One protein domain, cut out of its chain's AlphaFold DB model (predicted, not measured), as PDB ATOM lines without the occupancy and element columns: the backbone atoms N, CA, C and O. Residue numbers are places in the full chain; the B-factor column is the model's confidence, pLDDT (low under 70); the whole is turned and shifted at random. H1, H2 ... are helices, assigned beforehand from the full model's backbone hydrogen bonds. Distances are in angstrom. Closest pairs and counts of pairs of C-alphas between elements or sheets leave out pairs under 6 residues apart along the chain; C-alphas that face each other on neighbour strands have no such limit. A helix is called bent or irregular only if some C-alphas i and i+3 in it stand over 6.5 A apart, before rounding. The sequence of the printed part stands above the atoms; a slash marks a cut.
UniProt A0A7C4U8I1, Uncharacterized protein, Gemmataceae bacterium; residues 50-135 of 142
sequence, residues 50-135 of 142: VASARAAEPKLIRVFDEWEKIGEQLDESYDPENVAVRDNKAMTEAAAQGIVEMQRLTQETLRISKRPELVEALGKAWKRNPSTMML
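Overview. This is residues 50 to 135 of the 142 residues of an uncharacterized protein of Gemmataceae bacterium (UniProt A0A7C4U8I1). Picture a long open loop: two long helices, H1 and H2, run out and back with a hollow between them, and three short helices, H3, H4 and H5, close the loop at one end. H3 bridges the start of H1 and the end of H2, H4 folds back along H1, and H5 packs on H2; at the other end residues 69 to 101 stick out as a long free arm. The printed part has 86 residues with five named helices, in the order H1 H2 H3 H4 H5, and no named strand; its class is all helix. The whole is loose, with a radius of gyration of the C-alphas of 16.0 A and spans of 48 by 21 by 19 A, and the arm makes the length.

Along the chain. Find C-alpha 50 at (35.484, -24.854, 42.899); from there H1, residues 50 to 76, runs 38.3 A to C-alpha 76 at (8.524, -50.199, 32.995). It has a kink of 38 degrees near residue 58 and is irregular, only just: C-alphas 55 and 58 are 6.9 A apart. Next comes H2, residues 85 to 113, the longest helix, 41.0 A from first to last C-alpha. Then look for H3, residues 116 to 121, H4, residues 123 to 128, and H5, residues 130 to 135, which ends with C-alpha 135 at (34.256, -42.023, 29.789).

Arrangement. Begin at H1, which with residues 50 to 57 alone touches H3, about perpendicular at 76 degrees; the closest C-alphas, of Arg 54 and Ala 121, are 5.4 A apart. With residues 57 to 64 alone H1 touches H4, at a shallow tilt of 23 degrees, the same way; the closest C-alphas, of Ile 61 and Ala 125, are 5.2 A apart. H1 and H2 are apart. H2 and H3 touch only at the corner by their link, and only just, with 3 pairs of C-alphas within 8 A; the closest are those of Ser 113 and Val 119, 6.2 A apart. With residues 102 to 110 alone H2 touches H5, at a steep tilt of 64 degrees, the same way; the closest C-alphas, of Thr 106 and Ser 131, are 5.4 A apart. The helix packing is mostly crossed, only just: leaving out H2 and H3, which touch only at the corner, 1 of the 3 pairs of helices that touch is at a shallow tilt. In H3 every O i to N i+4 pair is within hydrogen-bond range; in H1 it is 21 of 23, in H2 23 of 25, in H4 and H5 1 of 2 each.

Size, cuts and confidence. Look to the C-alphas of Ala 51 and Glu 81 for the two farthest apart, 49.5 A. Without residues 69 to 101 the body spans 25 by 21 by 15 A. The printed part has no cut; the link from H1 to H2 is short and the others are tight. Confidence is under 70 at residues 78 to 88 and 133 to 135.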
ATOM      1  N   VAL A  50      35.824 -24.012  41.740       98.00
ATOM      2  CA  VAL A  50      35.484 -24.854  42.899       98.00
ATOM      3  C   VAL A  50      34.216 -24.369  43.617       98.00
ATOM      4  O   VAL A  50      33.460 -25.184  44.147       98.00
ATOM      5  N   ALA A  51      33.956 -23.060  43.642       97.94
ATOM      6  CA  ALA A  51      32.786 -22.510  44.321       97.94
ATOM      7  C   ALA A  51      31.493 -22.860  43.567       97.94
ATOM      8  O   ALA A  51      30.541 -23.359  44.169       97.94
ATOM      9  N   SER A  52      31.488 -22.673  42.246       98.12
ATOM     10  CA  SER A  52      30.392 -23.084  41.362       98.12
ATOM     11  C   SER A  52      30.192 -24.601  41.359       98.12
ATOM     12  O   SER A  52      29.048 -25.047  41.410       98.12
ATOM     13  N   ALA A  53      31.265 -25.400  41.414       97.62
ATOM     14  CA  ALA A  53      31.182 -26.857  41.561       97.62
ATOM     15  C   ALA A  53      30.439 -27.273  42.843       97.62
ATOM     16  O   ALA A  53      29.458 -28.017  42.779       97.62
ATOM     17  N   ARG A  54      30.840 -26.731  44.000       97.69
ATOM     18  CA  ARG A  54      30.184 -27.013  45.292       97.69
ATOM     19  C   ARG A  54      28.726 -26.561  45.318       97.69
ATOM     20  O   ARG A  54      27.878 -27.228  45.901       97.69
ATOM     21  N   ALA A  55      28.415 -25.435  44.677       97.81
ATOM     22  CA  ALA A  55      27.042 -24.945  44.566       97.81
ATOM     23  C   ALA A  55      26.177 -25.802  43.621       97.81
ATOM     24  O   ALA A  55      24.959 -25.897  43.810       97.81
ATOM     25  N   ALA A  56      26.788 -26.410  42.602       97.75
ATOM     26  CA  ALA A  56      26.116 -27.274  41.640       97.75
ATOM     27  C   ALA A  56      25.881 -28.693  42.177       97.75
ATOM     28  O   ALA A  56      24.850 -29.278  41.850       97.75
ATOM     29  N   GLU A  57      26.774 -29.228  43.019       97.62
ATOM     30  CA  GLU A  57      26.694 -30.598  43.557       97.62
ATOM     31  C   GLU A  57      25.287 -30.988  44.062       97.62
ATOM     32  O   GLU A  57      24.716 -31.945  43.528       97.62
ATOM     33  N   PRO A  58      24.665 -30.283  45.030       97.75
ATOM     34  CA  PRO A  58      23.363 -30.698  45.559       97.75
ATOM     35  C   PRO A  58      22.240 -30.622  44.516       97.75
ATOM     36  O   PRO A  58      21.288 -31.402  44.575       97.75
ATOM     37  N   LYS A  59      22.345 -29.709  43.541       97.81
ATOM     38  CA  LYS A  59      21.365 -29.579  42.454       97.81
ATOM     39  C   LYS A  59      21.490 -30.741  41.479       97.81
ATOM     40  O   LYS A  59      20.485 -31.357  41.144       97.81
ATOM     41  N   LEU A  60      22.716 -31.079  41.087       97.69
ATOM     42  CA  LEU A  60      23.001 -32.209  40.209       97.69
ATOM     43  C   LEU A  60      22.546 -33.532  40.824       97.69
ATOM     44  O   LEU A  60      21.930 -34.326  40.128       97.69
ATOM     45  N   ILE A  61      22.771 -33.748  42.126       97.25
ATOM     46  CA  ILE A  61      22.277 -34.944  42.832       97.25
ATOM     47  C   ILE A  61      20.764 -35.086  42.662       97.25
ATOM     48  O   ILE A  61      20.297 -36.139  42.240       97.25
ATOM     49  N   ARG A  62      20.014 -34.011  42.929       96.94
ATOM     50  CA  ARG A  62      18.557 -34.014  42.782       96.94
ATOM     51  C   ARG A  62      18.125 -34.259  41.337       96.94
ATOM     52  O   ARG A  62      17.180 -35.008  41.106       96.94
ATOM     53  N   VAL A  63      18.801 -33.636  40.373       97.38
ATOM     54  CA  VAL A  63      18.516 -33.851  38.949       97.38
ATOM     55  C   VAL A  63      18.745 -35.311  38.576       97.38
ATOM     56  O   VAL A  63      17.879 -35.890  37.933       97.38
ATOM     57  N   PHE A  64      19.840 -35.928  39.023       95.69
ATOM     58  CA  PHE A  64      20.115 -37.343  38.772       95.69
ATOM     59  C   PHE A  64      19.089 -38.269  39.439       95.69
ATOM     60  O   PHE A  64      18.631 -39.195  38.782       95.69
ATOM     61  N   ASP A  65      18.651 -37.984  40.672       95.25
ATOM     62  CA  ASP A  65      17.575 -38.740  41.340       95.25
ATOM     63  C   ASP A  65      16.253 -38.696  40.558       95.25
ATOM     64  O   ASP A  65      15.548 -39.694  40.428       95.25
ATOM     65  N   GLU A  66      15.869 -37.514  40.072       96.06
ATOM     66  CA  GLU A  66      14.644 -37.346  39.286       96.06
ATOM     67  C   GLU A  66      14.782 -37.994  37.902       96.06
ATOM     68  O   GLU A  66      13.825 -38.571  37.390       96.06
ATOM     69  N   TRP A  67      15.975 -37.926  37.315       94.62
ATOM     70  CA  TRP A  67      16.269 -38.509  36.015       94.62
ATOM     71  C   TRP A  67      16.223 -40.041  36.043       94.62
ATOM     72  O   TRP A  67      15.601 -40.641  35.169       94.62
ATOM     73  N   GLU A  68      16.807 -40.658  37.072       93.69
ATOM     74  CA  GLU A  68      16.778 -42.106  37.316       93.69
ATOM     75  C   GLU A  68      15.337 -42.619  37.434       93.69
ATOM     76  O   GLU A  68      14.948 -43.516  36.692       93.69
ATOM     77  N   LYS A  69      14.493 -41.952  38.232       94.38
ATOM     78  CA  LYS A  69      13.064 -42.297  38.369       94.38
ATOM     79  C   LYS A  69      12.294 -42.234  37.052       94.38
ATOM     80  O   LYS A  69      11.400 -43.040  36.816       94.38
ATOM     81  N   ILE A  70      12.590 -41.250  36.201       92.94
ATOM     82  CA  ILE A  70      11.963 -41.164  34.874       92.94
ATOM     83  C   ILE A  70      12.464 -42.306  33.980       92.94
ATOM     84  O   ILE A  70      11.680 -42.844  33.202       92.94
ATOM     85  N   GLY A  71      13.743 -42.677  34.091       88.88
ATOM     86  CA  GLY A  71      14.320 -43.838  33.409       88.88
ATOM     87  C   GLY A  71      13.622 -45.141  33.794       88.88
ATOM     88  O   GLY A  71      13.143 -45.844  32.914       88.88
ATOM     89  N   GLU A  72      13.444 -45.393  35.091       91.00
ATOM     90  CA  GLU A  72      12.698 -46.555  35.597       91.00
ATOM     91  C   GLU A  72      11.266 -46.591  35.039       91.00
ATOM     92  O   GLU A  72      10.807 -47.619  34.549       91.00
ATOM     93  N   GLN A  73      10.572 -45.447  35.016       88.69
ATOM     94  CA  GLN A  73       9.228 -45.353  34.435       88.69
ATOM     95  C   GLN A  73       9.202 -45.610  32.924       88.69
ATOM     96  O   GLN A  73       8.197 -46.110  32.417       88.69
ATOM     97  N   LEU A  74      10.256 -45.229  32.196       84.25
ATOM     98  CA  LEU A  74      10.392 -45.524  30.770       84.25
ATOM     99  C   LEU A  74      10.604 -47.021  30.546       84.25
ATOM    100  O   LEU A  74       9.895 -47.594  29.716       84.25
ATOM    101  N   ASP A  75      11.487 -47.647  31.321       82.38
ATOM    102  CA  ASP A  75      11.778 -49.080  31.238       82.38
ATOM    103  C   ASP A  75      10.542 -49.926  31.583       82.38
ATOM    104  O   ASP A  75      10.196 -50.850  30.849       82.38
ATOM    105  N   GLU A  76       9.797 -49.557  32.630       82.88
ATOM    106  CA  GLU A  76       8.524 -50.199  32.995       82.88
ATOM    107  C   GLU A  76       7.427 -50.013  31.934       82.88
ATOM    108  O   GLU A  76       6.499 -50.818  31.833       82.88
ATOM    109  N   SER A  77       7.495 -48.932  31.155       72.44
ATOM    110  CA  SER A  77       6.498 -48.606  30.130       72.44
ATOM    111  C   SER A  77       6.772 -49.245  28.764       72.44
ATOM    112  O   SER A  77       5.952 -49.086  27.846       72.44
ATOM    113  N   TYR A  78       7.914 -49.926  28.619       66.44
ATOM    114  CA  TYR A  78       8.327 -50.573  27.382       66.44
ATOM    115  C   TYR A  78       7.489 -51.829  27.120       66.44
ATOM    116  O   TYR A  78       7.613 -52.843  27.800       66.44
ATOM    117  N   ASP A  79       6.641 -51.751  26.095       66.62
ATOM    118  CA  ASP A  79       5.867 -52.873  25.570       66.62
ATOM    119  C   ASP A  79       6.329 -53.149  24.125       66.62
ATOM    120  O   ASP A  79       6.009 -52.363  23.221       66.62
ATOM    121  N   PRO A  80       7.114 -54.219  23.882       61.50
ATOM    122  CA  PRO A  80       7.646 -54.526  22.556       61.50
ATOM    123  C   PRO A  80       6.549 -54.876  21.539       61.50
ATOM    124  O   PRO A  80       6.788 -54.773  20.336       61.50
ATOM    125  N   GLU A  81       5.347 -55.252  21.990       59.66
ATOM    126  CA  GLU A  81       4.235 -55.648  21.121       59.66
ATOM    127  C   GLU A  81       3.374 -54.454  20.664       59.66
ATOM    128  O   GLU A  81       2.518 -54.607  19.790       59.66
ATOM    129  N   ASN A  82       3.607 -53.247  21.200       57.97
ATOM    130  CA  ASN A  82       2.671 -52.122  21.084       57.97
ATOM    131  C   ASN A  82       3.325 -50.796  20.647       57.97
ATOM    132  O   ASN A  82       2.992 -49.714  21.136       57.97
ATOM    133  N   VAL A  83       4.257 -50.854  19.689       56.28
ATOM    134  CA  VAL A  83       4.893 -49.657  19.108       56.28
ATOM    135  C   VAL A  83       4.062 -49.134  17.929       56.28
ATOM    136  O   VAL A  83       4.260 -49.514  16.774       56.28
ATOM    137  N   ALA A  84       3.100 -48.247  18.195       56.06
ATOM    138  CA  ALA A  84       2.280 -47.651  17.141       56.06
ATOM    139  C   ALA A  84       3.112 -46.773  16.178       56.06
ATOM    140  O   ALA A  84       3.897 -45.913  16.580       56.06
ATOM    141  N   VAL A  85       2.882 -46.928  14.868       53.78
ATOM    142  CA  VAL A  85       3.658 -46.274  13.789       53.78
ATOM    143  C   VAL A  85       3.629 -44.734  13.850       53.78
ATOM    144  O   VAL A  85       4.600 -44.085  13.468       53.78
ATOM    145  N   ARG A  86       2.549 -44.116  14.354       51.91
ATOM    146  CA  ARG A  86       2.442 -42.646  14.491       51.91
ATOM    147  C   ARG A  86       3.212 -42.103  15.699       51.91
ATOM    148  O   ARG A  86       3.785 -41.017  15.602       51.91
ATOM    149  N   ASP A  87       3.273 -42.866  16.787       59.31
ATOM    150  CA  ASP A  87       4.103 -42.541  17.953       59.31
ATOM    151  C   ASP A  87       5.593 -42.652  17.611       59.31
ATOM    152  O   ASP A  87       6.419 -41.952  18.187       59.31
ATOM    153  N   ASN A  88       5.923 -43.427  16.575       69.31
ATOM    154  CA  ASN A  88       7.283 -43.647  16.111       69.31
ATOM    155  C   ASN A  88       7.990 -42.356  15.653       69.31
ATOM    156  O   ASN A  88       9.139 -42.140  16.020       69.31
ATOM    157  N   LYS A  89       7.324 -41.429  14.937       80.44
ATOM    158  CA  LYS A  89       7.974 -40.166  14.515       80.44
ATOM    159  C   LYS A  89       8.267 -39.242  15.701       80.44
ATOM    160  O   LYS A  89       9.393 -38.780  15.846       80.44
ATOM    161  N   ALA A  90       7.270 -38.980  16.545       81.00
ATOM    162  CA  ALA A  90       7.435 -38.100  17.704       81.00
ATOM    163  C   ALA A  90       8.404 -38.694  18.738       81.00
ATOM    164  O   ALA A  90       9.181 -37.960  19.347       81.00
ATOM    165  N   MET A  91       8.391 -40.020  18.898       82.75
ATOM    166  CA  MET A  91       9.372 -40.729  19.710       82.75
ATOM    167  C   MET A  91      10.771 -40.654  19.093       82.75
ATOM    168  O   MET A  91      11.719 -40.375  19.813       82.75
ATOM    169  N   THR A  92      10.914 -40.819  17.775       83.31
ATOM    170  CA  THR A  92      12.207 -40.678  17.078       83.31
ATOM    171  C   THR A  92      12.779 -39.272  17.250       83.31
ATOM    172  O   THR A  92      13.956 -39.124  17.563       83.31
ATOM    173  N   GLU A  93      11.960 -38.229  17.096       87.81
ATOM    174  CA  GLU A  93      12.382 -36.842  17.329       87.81
ATOM    175  C   GLU A  93      12.798 -36.620  18.790       87.81
ATOM    176  O   GLU A  93      13.833 -36.004  19.049       87.81
ATOM    177  N   ALA A  94      12.036 -37.159  19.747       85.56
ATOM    178  CA  ALA A  94      12.392 -37.092  21.160       85.56
ATOM    179  C   ALA A  94      13.698 -37.854  21.448       85.56
ATOM    180  O   ALA A  94      14.573 -37.324  22.124       85.56
ATOM    181  N   ALA A  95      13.890 -39.050  20.899       84.81
ATOM    182  CA  ALA A  95      15.125 -39.813  21.054       84.81
ATOM    183  C   ALA A  95      16.328 -39.069  20.451       84.81
ATOM    184  O   ALA A  95      17.369 -38.956  21.095       84.81
ATOM    185  N   ALA A  96      16.174 -38.481  19.260       86.25
ATOM    186  CA  ALA A  96      17.215 -37.677  18.621       86.25
ATOM    187  C   ALA A  96      17.611 -36.460  19.475       86.25
ATOM    188  O   ALA A  96      18.799 -36.190  19.648       86.25
ATOM    189  N   GLN A  97      16.639 -35.760  20.068       90.25
ATOM    190  CA  GLN A  97      16.913 -34.681  21.027       90.25
ATOM    191  C   GLN A  97      17.648 -35.195  22.270       90.25
ATOM    192  O   GLN A  97      18.603 -34.564  22.719       90.25
ATOM    193  N   GLY A  98      17.253 -36.358  22.794       88.88
ATOM    194  CA  GLY A  98      17.926 -36.998  23.924       88.88
ATOM    195  C   GLY A  98      19.397 -37.298  23.638       88.88
ATOM    196  O   GLY A  98      20.250 -37.045  24.487       88.88
ATOM    197  N   ILE A  99      19.714 -37.752  22.421       89.06
ATOM    198  CA  ILE A  99      21.096 -37.985  21.974       89.06
ATOM    199  C   ILE A  99      21.903 -36.682  21.982       89.06
ATOM    200  O   ILE A  99      23.024 -36.671  22.488       89.06
ATOM    201  N   VAL A 100      21.347 -35.586  21.458       92.31
ATOM    202  CA  VAL A 100      22.031 -34.281  21.421       92.31
ATOM    203  C   VAL A 100      22.354 -33.788  22.833       92.31
ATOM    204  O   VAL A 100      23.490 -33.396  23.105       92.31
ATOM    205  N   GLU A 101      21.395 -33.862  23.758       92.12
ATOM    206  CA  GLU A 101      21.626 -33.436  25.143       92.12
ATOM    207  C   GLU A 101      22.616 -34.364  25.868       92.12
ATOM    208  O   GLU A 101      23.486 -33.882  26.591       92.12
ATOM    209  N   MET A 102      22.585 -35.678  25.611       92.19
ATOM    210  CA  MET A 102      23.574 -36.615  26.165       92.19
ATOM    211  C   MET A 102      24.989 -36.357  25.646       92.19
ATOM    212  O   MET A 102      25.961 -36.465  26.402       92.19
ATOM    213  N   GLN A 103      25.134 -36.002  24.367       92.44
ATOM    214  CA  GLN A 103      26.423 -35.608  23.800       92.44
ATOM    215  C   GLN A 103      26.948 -34.348  24.486       92.44
ATOM    216  O   GLN A 103      28.112 -34.310  24.886       92.44
ATOM    217  N   ARG A 104      26.082 -33.354  24.695       94.75
ATOM    218  CA  ARG A 104      26.431 -32.131  25.420       94.75
ATOM    219  C   ARG A 104      26.827 -32.420  26.870       94.75
ATOM    220  O   ARG A 104      27.876 -31.958  27.314       94.75
ATOM    221  N   LEU A 105      26.059 -33.241  27.586       94.62
ATOM    222  CA  LEU A 105      26.399 -33.681  28.942       94.62
ATOM    223  C   LEU A 105      27.774 -34.359  28.978       94.62
ATOM    224  O   LEU A 105      28.591 -34.081  29.858       94.62
ATOM    225  N   THR A 106      28.055 -35.226  28.005       93.31
ATOM    226  CA  THR A 106      29.343 -35.923  27.883       93.31
ATOM    227  C   THR A 106      30.491 -34.946  27.634       93.31
ATOM    228  O   THR A 106      31.546 -35.082  28.252       93.31
ATOM    229  N   GLN A 107      30.294 -33.932  26.788       94.50
ATOM    230  CA  GLN A 107      31.293 -32.888  26.540       94.50
ATOM    231  C   GLN A 107      31.607 -32.081  27.804       94.50
ATOM    232  O   GLN A 107      32.781 -31.905  28.135       94.50
ATOM    233  N   GLU A 108      30.587 -31.651  28.549       95.69
ATOM    234  CA  GLU A 108      30.787 -30.922  29.808       95.69
ATOM    235  C   GLU A 108      31.464 -31.787  30.870       95.69
ATOM    236  O   GLU A 108      32.368 -31.342  31.580       95.69
ATOM    237  N   THR A 109      31.099 -33.066  30.916       94.69
ATOM    238  CA  THR A 109      31.759 -34.036  31.788       94.69
ATOM    239  C   THR A 109      33.232 -34.183  31.403       94.69
ATOM    240  O   THR A 109      34.101 -34.089  32.259       94.69
ATOM    241  N   LEU A 110      33.564 -34.317  30.118       94.25
ATOM    242  CA  LEU A 110      34.956 -34.385  29.662       94.25
ATOM    243  C   LEU A 110      35.739 -33.091  29.943       94.25
ATOM    244  O   LEU A 110      36.943 -33.136  30.198       94.25
ATOM    245  N   ARG A 111      35.089 -31.925  29.882       95.50
ATOM    246  CA  ARG A 111      35.716 -30.646  30.247       95.50
ATOM    247  C   ARG A 111      36.090 -30.628  31.728       95.50
ATOM    248  O   ARG A 111      37.207 -30.242  32.063       95.50
ATOM    249  N   ILE A 112      35.174 -31.056  32.594       95.81
ATOM    250  CA  ILE A 112      35.374 -31.081  34.047       95.81
ATOM    251  C   ILE A 112      36.364 -32.176  34.458       95.81
ATOM    252  O   ILE A 112      37.184 -31.935  35.335       95.81
ATOM    253  N   SER A 113      36.370 -33.341  33.801       94.19
ATOM    254  CA  SER A 113      37.260 -34.458  34.162       94.19
ATOM    255  C   SER A 113      38.749 -34.121  34.037       94.19
ATOM    256  O   SER A 113      39.579 -34.712  34.721       94.19
ATOM    257  N   LYS A 114      39.091 -33.135  33.201       94.25
ATOM    258  CA  LYS A 114      40.451 -32.600  33.041       94.25
ATOM    259  C   LYS A 114      40.884 -31.682  34.192       94.25
ATOM    260  O   LYS A 114      42.004 -31.182  34.169       94.25
ATOM    261  N   ARG A 115      39.999 -31.422  35.160       96.25
ATOM    262  CA  ARG A 115      40.180 -30.482  36.269       96.25
ATOM    263  C   ARG A 115      39.876 -31.177  37.602       96.25
ATOM    264  O   ARG A 115      38.726 -31.151  38.056       96.25
ATOM    265  N   PRO A 116      40.868 -31.845  38.217       95.12
ATOM    266  CA  PRO A 116      40.649 -32.694  39.388       95.12
ATOM    267  C   PRO A 116      40.044 -31.932  40.572       95.12
ATOM    268  O   PRO A 116      39.227 -32.491  41.298       95.12
ATOM    269  N   GLU A 117      40.353 -30.644  40.718       96.94
ATOM    270  CA  GLU A 117      39.789 -29.789  41.759       96.94
ATOM    271  C   GLU A 117      38.270 -29.603  41.616       96.94
ATOM    272  O   GLU A 117      37.556 -29.504  42.613       96.94
ATOM    273  N   LEU A 118      37.757 -29.585  40.381       97.62
ATOM    274  CA  LEU A 118      36.320 -29.495  40.112       97.62
ATOM    275  C   LEU A 118      35.631 -30.841  40.301       97.62
ATOM    276  O   LEU A 118      34.523 -30.894  40.827       97.62
ATOM    277  N   VAL A 119      36.293 -31.922  39.885       96.19
ATOM    278  CA  VAL A 119      35.818 -33.294  40.094       96.19
ATOM    279  C   VAL A 119      35.640 -33.576  41.583       96.19
ATOM    280  O   VAL A 119      34.586 -34.055  41.999       96.19
ATOM    281  N   GLU A 120      36.642 -33.236  42.391       96.38
ATOM    282  CA  GLU A 120      36.585 -33.383  43.844       96.38
ATOM    283  C   GLU A 120      35.482 -32.510  44.450       96.38
ATOM    284  O   GLU A 120      34.695 -32.984  45.268       96.38
ATOM    285  N   ALA A 121      35.367 -31.258  44.000       96.56
ATOM    286  CA  ALA A 121      34.357 -30.322  44.480       96.56
ATOM    287  C   ALA A 121      32.914 -30.705  44.105       96.56
ATOM    288  O   ALA A 121      31.990 -30.322  44.820       96.56
ATOM    289  N   LEU A 122      32.713 -31.454  43.017       96.25
ATOM    290  CA  LEU A 122      31.421 -32.046  42.649       96.25
ATOM    291  C   LEU A 122      31.087 -33.307  43.452       96.25
ATOM    292  O   LEU A 122      29.958 -33.794  43.367       96.25
ATOM    293  N   GLY A 123      32.053 -33.858  44.188       94.81
ATOM    294  CA  GLY A 123      31.845 -34.886  45.199       94.81
ATOM    295  C   GLY A 123      30.977 -36.055  44.733       94.81
ATOM    296  O   GLY A 123      31.346 -36.844  43.858       94.81
ATOM    297  N   LYS A 124      29.809 -36.201  45.362       94.31
ATOM    298  CA  LYS A 124      28.877 -37.303  45.081       94.31
ATOM    299  C   LYS A 124      28.207 -37.160  43.719       94.31
ATOM    300  O   LYS A 124      27.967 -38.178  43.075       94.31
ATOM    301  N   ALA A 125      27.934 -35.933  43.272       94.75
ATOM    302  CA  ALA A 125      27.314 -35.695  41.971       94.75
ATOM    303  C   ALA A 125      28.179 -36.250  40.836       94.75
ATOM    304  O   ALA A 125      27.657 -36.866  39.912       94.75
ATOM    305  N   TRP A 126      29.505 -36.112  40.939       95.00
ATOM    306  CA  TRP A 126      30.421 -36.641  39.929       95.00
ATOM    307  C   TRP A 126      30.295 -38.158  39.753       95.00
ATOM    308  O   TRP A 126      30.204 -38.648  38.634       95.00
ATOM    309  N   LYS A 127      30.227 -38.903  40.861       90.00
ATOM    310  CA  LYS A 127      30.124 -40.373  40.851       90.00
ATOM    311  C   LYS A 127      28.783 -40.883  40.322       90.00
ATOM    312  O   LYS A 127      28.706 -42.019  39.875       90.00
ATOM    313  N   ARG A 128      27.735 -40.061  40.415       90.50
ATOM    314  CA  ARG A 128      26.377 -40.386  39.958       90.50
ATOM    315  C   ARG A 128      26.096 -39.939  38.529       90.50
ATOM    316  O   ARG A 128      25.031 -40.236  38.007       90.50
ATOM    317  N   ASN A 129      27.021 -39.211  37.909       89.19
ATOM    318  CA  ASN A 129      26.828 -38.678  36.575       89.19
ATOM    319  C   ASN A 129      26.828 -39.820  35.536       89.19
ATOM    320  O   ASN A 129      27.880 -40.444  35.348       89.19
ATOM    321  N   PRO A 130      25.715 -40.063  34.816       83.94
ATOM    322  CA  PRO A 130      25.592 -41.178  33.873       83.94
ATOM    323  C   PRO A 130      26.668 -41.186  32.775       83.94
ATOM    324  O   PRO A 130      27.100 -42.243  32.315       83.94
ATOM    325  N   SER A 131      27.163 -40.014  32.368       83.06
ATOM    326  CA  SER A 131      28.187 -39.903  31.321       83.06
ATOM    327  C   SER A 131      29.590 -40.327  31.779       83.06
ATOM    328  O   SER A 131      30.437 -40.645  30.942       83.06
ATOM    329  N   THR A 132      29.863 -40.380  33.087       81.56
ATOM    330  CA  THR A 132      31.179 -40.812  33.587       81.56
ATOM    331  C   THR A 132      31.448 -42.290  33.321       81.56
ATOM    332  O   THR A 132      32.598 -42.654  33.078       81.56
ATOM    333  N   MET A 133      30.404 -43.124  33.256       69.88
ATOM    334  CA  MET A 133      30.539 -44.537  32.887       69.88
ATOM    335  C   MET A 133      30.985 -44.691  31.426       69.88
ATOM    336  O   MET A 133      31.842 -45.521  31.125       69.88
ATOM    337  N   MET A 134      30.489 -43.830  30.527       67.62
ATOM    338  CA  MET A 134      30.916 -43.811  29.121       67.62
ATOM    339  C   MET A 134      32.383 -43.390  28.964       67.62
ATOM    340  O   MET A 134      33.104 -43.941  28.133       67.62
ATOM    341  N   LEU A 135      32.853 -42.448  29.788       69.44
ATOM    342  CA  LEU A 135      34.256 -42.023  29.789       69.44
ATOM    343  C   LEU A 135      35.195 -43.104  30.345       69.44
ATOM    344  O   LEU A 135      36.304 -43.268  29.836       69.44
TER     345      LEU A 135